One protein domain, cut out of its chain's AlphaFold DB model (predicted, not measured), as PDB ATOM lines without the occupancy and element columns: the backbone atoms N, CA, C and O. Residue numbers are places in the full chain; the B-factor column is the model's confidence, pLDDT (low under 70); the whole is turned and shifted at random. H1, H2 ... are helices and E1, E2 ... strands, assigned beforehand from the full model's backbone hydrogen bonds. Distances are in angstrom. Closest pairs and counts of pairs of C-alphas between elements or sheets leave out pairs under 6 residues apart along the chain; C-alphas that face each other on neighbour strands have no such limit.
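This is residues 236 to 282 of the 460 residues of an uncharacterized protein of Capsaspora owczarzaki (strain ATCC 30864) (UniProt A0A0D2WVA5). One helix of moderate length, H2, stands at one end of a mostly loop-built domain, and a long loop with the single strand E1 goes out from the other parts and comes back to it. Residues 245 to 258 run outward to a turn near Ala 255, and E1 returns from there to the start of H2, while the short helix H1 sits near H2 at Val 244. The printed part has 47 residues with two named helices and one named strand, in the order H1, E1, H2; the class is mixed, helices and strands, with 22 residues, under half, in named elements. It is only just compact, close to loose, with a radius of gyration of the C-alphas of 11.0 A, and the C-alphas span 26 by 22 by 15 A.

Begin with the longest helix, H2, residues 266 to 277: find C-alpha 266 at (41.968, 31.504, 9.817), and from there the helix runs 16.4 A to C-alpha 277 at (33.769, 23.891, -2.192). Before it look for E1, residues 259 to 263, a strand of 13.4 A that begins at C-alpha 259, at (22.547, 34.126, 7.376). Earlier still is H1, residues 240 to 244, which covers 6.9 A and begins at C-alpha 240, at (36.951, 40.706, -1.812).

Start at H2 and look at Val 269, whose C-alpha is 4.5 A from that of Gly 263, the closest pair of C-alphas between E1 and H2. The centres of these two elements are 10.9 A apart, and a tight link of 2 residues joins them. Val 269 is also the place where H2 comes closest to H1: its C-alpha is 7.9 A from that of Val 244, and the two helices are close but not clearly touching, with centres 14.1 A apart. H1 and E1 are apart. E1 pairs with no named strand. Along the backbones of H1 and H2, every O i to N i+4 pair is within hydrogen-bond range.

The two C-alphas farthest apart are those of Ala 255 and Ala 267, 29.8 A, and from Leu 236 to Thr 282, the first and last printed residues, the C-alphas are 26.5 A apart. The printed part has no cut. Look along residues 245 to 258 for the long link, 14 residues between H1 and E1. In the B-factor column the mean pLDDT of the printed part is 71.0; the model's confidence is low, under 70, at residues 236 to 246, and H1 has a mean of 44, while E1 and H2 each have a mean of 81.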
ATOM      1  N   LEU A 236      29.815  48.325   3.668       28.64
ATOM      2  CA  LEU A 236      30.426  49.174   2.648       28.64
ATOM      3  C   LEU A 236      30.965  48.290   1.512       28.64
ATOM      4  O   LEU A 236      31.446  47.186   1.784       28.64
ATOM      5  N   PRO A 237      30.952  48.758   0.250       31.67
ATOM      6  CA  PRO A 237      31.464  47.999  -0.884       31.67
ATOM      7  C   PRO A 237      32.997  47.953  -0.816       31.67
ATOM      8  O   PRO A 237      33.691  48.781  -1.405       31.67
ATOM      9  N   ARG A 238      33.547  47.015  -0.042       34.47
ATOM     10  CA  ARG A 238      34.991  46.769   0.044       34.47
ATOM     11  C   ARG A 238      35.396  45.555  -0.791       34.47
ATOM     12  O   ARG A 238      34.594  44.662  -1.058       34.47
ATOM     13  N   ARG A 239      36.655  45.566  -1.244       37.41
ATOM     14  CA  ARG A 239      37.261  44.511  -2.070       37.41
ATOM     15  C   ARG A 239      37.216  43.153  -1.366       37.41
ATOM     16  O   ARG A 239      37.298  43.061  -0.144       37.41
ATOM     17  N   ILE A 240      37.129  42.112  -2.187       41.50
ATOM     18  CA  ILE A 240      36.951  40.706  -1.812       41.50
ATOM     19  C   ILE A 240      37.943  40.231  -0.754       41.50
ATOM     20  O   ILE A 240      37.541  39.555   0.192       41.50
ATOM     21  N   ASP A 241      39.192  40.648  -0.904       39.19
ATOM     22  CA  ASP A 241      40.315  40.172  -0.101       39.19
ATOM     23  C   ASP A 241      40.181  40.617   1.366       39.19
ATOM     24  O   ASP A 241      40.384  39.826   2.279       39.19
ATOM     25  N   THR A 242      39.654  41.826   1.604       44.53
ATOM     26  CA  THR A 242      39.431  42.357   2.964       44.53
ATOM     27  C   THR A 242      38.282  41.690   3.723       44.53
ATOM     28  O   THR A 242      38.208  41.793   4.942       44.53
ATOM     29  N   LEU A 243      37.363  41.009   3.029       47.03
ATOM     30  CA  LEU A 243      36.240  40.307   3.664       47.03
ATOM     31  C   LEU A 243      36.647  38.902   4.131       47.03
ATOM     32  O   LEU A 243      36.142  38.425   5.145       47.03
ATOM     33  N   VAL A 244      37.592  38.270   3.428       49.91
ATOM     34  CA  VAL A 244      38.219  37.012   3.864       49.91
ATOM     35  C   VAL A 244      39.124  37.267   5.073       49.91
ATOM     36  O   VAL A 244      39.086  36.497   6.028       49.91
ATOM     37  N   GLU A 245      39.835  38.402   5.102       50.91
ATOM     38  CA  GLU A 245      40.575  38.872   6.289       50.91
ATOM     39  C   GLU A 245      39.669  39.101   7.516       50.91
ATOM     40  O   GLU A 245      40.126  39.006   8.651       50.91
ATOM     41  N   GLN A 246      38.375  39.362   7.305       61.28
ATOM     42  CA  GLN A 246      37.360  39.503   8.359       61.28
ATOM     43  C   GLN A 246      36.662  38.182   8.713       61.28
ATOM     44  O   GLN A 246      35.714  38.167   9.498       61.28
ATOM     45  N   GLY A 247      37.109  37.076   8.119       72.81
ATOM     46  CA  GLY A 247      36.614  35.739   8.398       72.81
ATOM     47  C   GLY A 247      35.308  35.366   7.704       72.81
ATOM     48  O   GLY A 247      34.721  34.345   8.052       72.81
ATOM     49  N   LEU A 248      34.833  36.133   6.718       78.38
ATOM     50  CA  LEU A 248      33.609  35.799   5.982       78.38
ATOM     51  C   LEU A 248      33.857  34.691   4.954       78.38
ATOM     52  O   LEU A 248      34.751  34.779   4.116       78.38
ATOM     53  N   THR A 249      33.009  33.662   4.982       80.38
ATOM     54  CA  THR A 249      33.179  32.450   4.151       80.38
ATOM     55  C   THR A 249      32.371  32.482   2.858       80.38
ATOM     56  O   THR A 249      32.607  31.691   1.946       80.38
ATOM     57  N   HIS A 250      31.384  33.375   2.774       79.12
ATOM     58  CA  HIS A 250      30.527  33.540   1.608       79.12
ATOM     59  C   HIS A 250      29.828  34.897   1.609       79.12
ATOM     60  O   HIS A 250      30.038  35.724   2.496       79.12
ATOM     61  N   ARG A 251      29.003  35.128   0.585       81.38
ATOM     62  CA  ARG A 251      28.300  36.391   0.370       81.38
ATOM     63  C   ARG A 251      26.836  36.181   0.055       81.38
ATOM     64  O   ARG A 251      26.456  35.147  -0.490       81.38
ATOM     65  N   LEU A 252      26.070  37.218   0.353       79.44
ATOM     66  CA  LEU A 252      24.715  37.420  -0.125       79.44
ATOM     67  C   LEU A 252      24.723  38.596  -1.108       79.44
ATOM     68  O   LEU A 252      25.555  39.501  -0.996       79.44
ATOM     69  N   ASP A 253      23.823  38.564  -2.090       76.94
ATOM     70  CA  ASP A 253      23.593  39.718  -2.957       76.94
ATOM     71  C   ASP A 253      23.036  40.887  -2.129       76.94
ATOM     72  O   ASP A 253      22.376  40.680  -1.116       76.94
ATOM     73  N   TYR A 254      23.271  42.122  -2.579       77.25
ATOM     74  CA  TYR A 254      22.948  43.342  -1.824       77.25
ATOM     75  C   TYR A 254      21.511  43.398  -1.269       77.25
ATOM     76  O   TYR A 254      21.304  43.845  -0.149       77.25
ATOM     77  N   ALA A 255      20.528  42.921  -2.037       75.19
ATOM     78  CA  ALA A 255      19.114  42.932  -1.658       75.19
ATOM     79  C   ALA A 255      18.626  41.592  -1.064       75.19
ATOM     80  O   ALA A 255      17.430  41.317  -1.061       75.19
ATOM     81  N   VAL A 256      19.538  40.720  -0.622       76.31
ATOM     82  CA  VAL A 256      19.211  39.418  -0.027       76.31
ATOM     83  C   VAL A 256      19.511  39.460   1.467       76.31
ATOM     84  O   VAL A 256      20.666  39.561   1.873       76.31
ATOM     85  N   GLY A 257      18.463  39.349   2.283       81.06
ATOM     86  CA  GLY A 257      18.597  39.113   3.719       81.06
ATOM     87  C   GLY A 257      18.903  37.646   4.009       81.06
ATOM     88  O   GLY A 257      18.471  36.755   3.273       81.06
ATOM     89  N   GLY A 258      19.643  37.377   5.083       84.94
ATOM     90  CA  GLY A 258      19.846  36.007   5.529       84.94
ATOM     91  C   GLY A 258      21.034  35.814   6.451       84.94
ATOM     92  O   GLY A 258      21.555  36.735   7.076       84.94
ATOM     93  N   TRP A 259      21.444  34.557   6.538       81.38
ATOM     94  CA  TRP A 259      22.547  34.126   7.376       81.38
ATOM     95  C   TRP A 259      23.857  34.232   6.613       81.38
ATOM     96  O   TRP A 259      23.957  33.753   5.483       81.38
ATOM     97  N   VAL A 260      24.874  34.806   7.257       81.88
ATOM     98  CA  VAL A 260      26.250  34.777   6.761       81.88
ATOM     99  C   VAL A 260      27.118  34.064   7.787       81.88
ATOM    100  O   VAL A 260      27.050  34.326   8.988       81.88
ATOM    101  N   LEU A 261      27.924  33.126   7.303       80.50
ATOM    102  CA  LEU A 261      28.816  32.316   8.122       80.50
ATOM    103  C   LEU A 261      30.216  32.914   8.064       80.50
ATOM    104  O   LEU A 261      30.733  33.201   6.975       80.50
ATOM    105  N   GLY A 262      30.838  33.040   9.231       83.44
ATOM    106  CA  GLY A 262      32.228  33.444   9.351       83.44
ATOM    107  C   GLY A 262      32.987  32.621  10.386       83.44
ATOM    108  O   GLY A 262      32.393  32.088  11.325       83.44
ATOM    109  N   GLY A 263      34.297  32.500  10.192       79.56
ATOM    110  CA  GLY A 263      35.214  31.918  11.168       79.56
ATOM    111  C   GLY A 263      35.871  33.006  12.017       79.56
ATOM    112  O   GLY A 263      36.157  34.093  11.520       79.56
ATOM    113  N   LEU A 264      36.102  32.713  13.300       77.69
ATOM    114  CA  LEU A 264      36.808  33.619  14.220       77.69
ATOM    115  C   LEU A 264      38.334  33.567  14.045       77.69
ATOM    116  O   LEU A 264      39.040  34.475  14.474       77.69
ATOM    117  N   ASP A 265      38.830  32.507  13.415       80.31
ATOM    118  CA  ASP A 265      40.238  32.255  13.151       80.31
ATOM    119  C   ASP A 265      40.433  31.715  11.725       80.31
ATOM    120  O   ASP A 265      39.516  31.153  11.118       80.31
ATOM    121  N   ALA A 266      41.646  31.868  11.195       79.06
ATOM    122  CA  ALA A 266      41.968  31.504   9.817       79.06
ATOM    123  C   ALA A 266      41.756  30.010   9.508       79.06
ATOM    124  O   ALA A 266      41.366  29.674   8.390       79.06
ATOM    125  N   ALA A 267      41.965  29.113  10.481       80.62
ATOM    126  CA  ALA A 267      41.783  27.680  10.268       80.62
ATOM    127  C   ALA A 267      40.294  27.329  10.124       80.62
ATOM    128  O   ALA A 267      39.923  26.588   9.213       80.62
ATOM    129  N   THR A 268      39.431  27.920  10.954       81.50
ATOM    130  CA  THR A 268      37.972  27.777  10.832       81.50
ATOM    131  C   THR A 268      37.457  28.357   9.513       81.50
ATOM    132  O   THR A 268      36.628  27.732   8.849       81.50
ATOM    133  N   VAL A 269      37.961  29.522   9.091       81.44
ATOM    134  CA  VAL A 269      37.596  30.132   7.797       81.44
ATOM    135  C   VAL A 269      37.953  29.197   6.644       81.44
ATOM    136  O   VAL A 269      37.094  28.912   5.808       81.44
ATOM    137  N   GLN A 270      39.180  28.671   6.625       83.12
ATOM    138  CA  GLN A 270      39.624  27.752   5.579       83.12
ATOM    139  C   GLN A 270      38.801  26.460   5.573       83.12
ATOM    140  O   GLN A 270      38.354  26.022   4.515       83.12
ATOM    141  N   HIS A 271      38.515  25.887   6.746       85.31
ATOM    142  CA  HIS A 271      37.680  24.692   6.856       85.31
ATOM    143  C   HIS A 271      36.275  24.903   6.270       85.31
ATOM    144  O   HIS A 271      35.765  24.046   5.549       85.31
ATOM    145  N   LEU A 272      35.655  26.055   6.542       82.56
ATOM    146  CA  LEU A 272      34.331  26.396   6.017       82.56
ATOM    147  C   LEU A 272      34.348  26.650   4.502       82.56
ATOM    148  O   LEU A 272      33.406  26.254   3.811       82.56
ATOM    149  N   ILE A 273      35.411  27.268   3.977       83.94
ATOM    150  CA  ILE A 273      35.614  27.428   2.529       83.94
ATOM    151  C   ILE A 273      35.730  26.053   1.861       83.94
ATOM    152  O   ILE A 273      34.999  25.779   0.906       83.94
ATOM    153  N   ASP A 274      36.566  25.164   2.396       84.50
ATOM    154  CA  ASP A 274      36.767  23.814   1.862       84.50
ATOM    155  C   ASP A 274      35.474  22.988   1.908       84.50
ATOM    156  O   ASP A 274      35.124  22.316   0.936       84.50
ATOM    157  N   ALA A 275      34.737  23.040   3.022       80.56
ATOM    158  CA  ALA A 275      33.456  22.353   3.173       80.56
ATOM    159  C   ALA A 275      32.430  22.846   2.140       80.56
ATOM    160  O   ALA A 275      31.703  22.045   1.545       80.56
ATOM    161  N   ARG A 276      32.402  24.155   1.862       77.19
ATOM    162  CA  ARG A 276      31.535  24.739   0.831       77.19
ATOM    163  C   ARG A 276      31.953  24.316  -0.577       77.19
ATOM    164  O   ARG A 276      31.095  23.916  -1.358       77.19
ATOM    165  N   GLN A 277      33.246  24.345  -0.895       77.56
ATOM    166  CA  GLN A 277      33.769  23.891  -2.192       77.56
ATOM    167  C   GLN A 277      33.470  22.405  -2.444       77.56
ATOM    168  O   GLN A 277      33.137  22.018  -3.563       77.56
ATOM    169  N   LYS A 278      33.500  21.586  -1.388       80.50
ATOM    170  CA  LYS A 278      33.122  20.163  -1.416       80.50
ATOM    171  C   LYS A 278      31.605  19.923  -1.439       80.50
ATOM    172  O   LYS A 278      31.185  18.769  -1.407       80.50
ATOM    173  N   GLY A 279      30.776  20.972  -1.459       72.62
ATOM    174  CA  GLY A 279      29.313  20.856  -1.463       72.62
ATOM    175  C   GLY A 279      28.721  20.291  -0.168       72.62
ATOM    176  O   GLY A 279      27.610  19.770  -0.169       72.62
ATOM    177  N   GLN A 280      29.456  20.363   0.944       82.00
ATOM    178  CA  GLN A 280      29.014  19.860   2.251       82.00
ATOM    179  C   GLN A 280      28.118  20.861   2.993       82.00
ATOM    180  O   GLN A 280      27.481  20.505   3.981       82.00
ATOM    181  N   ILE A 281      28.070  22.108   2.518       75.69
ATOM    182  CA  ILE A 281      27.220  23.172   3.050       75.69
ATOM    183  C   ILE A 281      26.154  23.504   2.006       75.69
ATOM    184  O   ILE A 281      26.453  24.105   0.977       75.69
ATOM    185  N   THR A 282      24.903  23.153   2.291       75.25
ATOM    186  CA  THR A 282      23.737  23.564   1.503       75.25
ATOM    187  C   THR A 282      23.154  24.864   2.032       75.25
ATOM    188  O   THR A 282      22.939  25.020   3.232       75.25
TER     189      THR A 282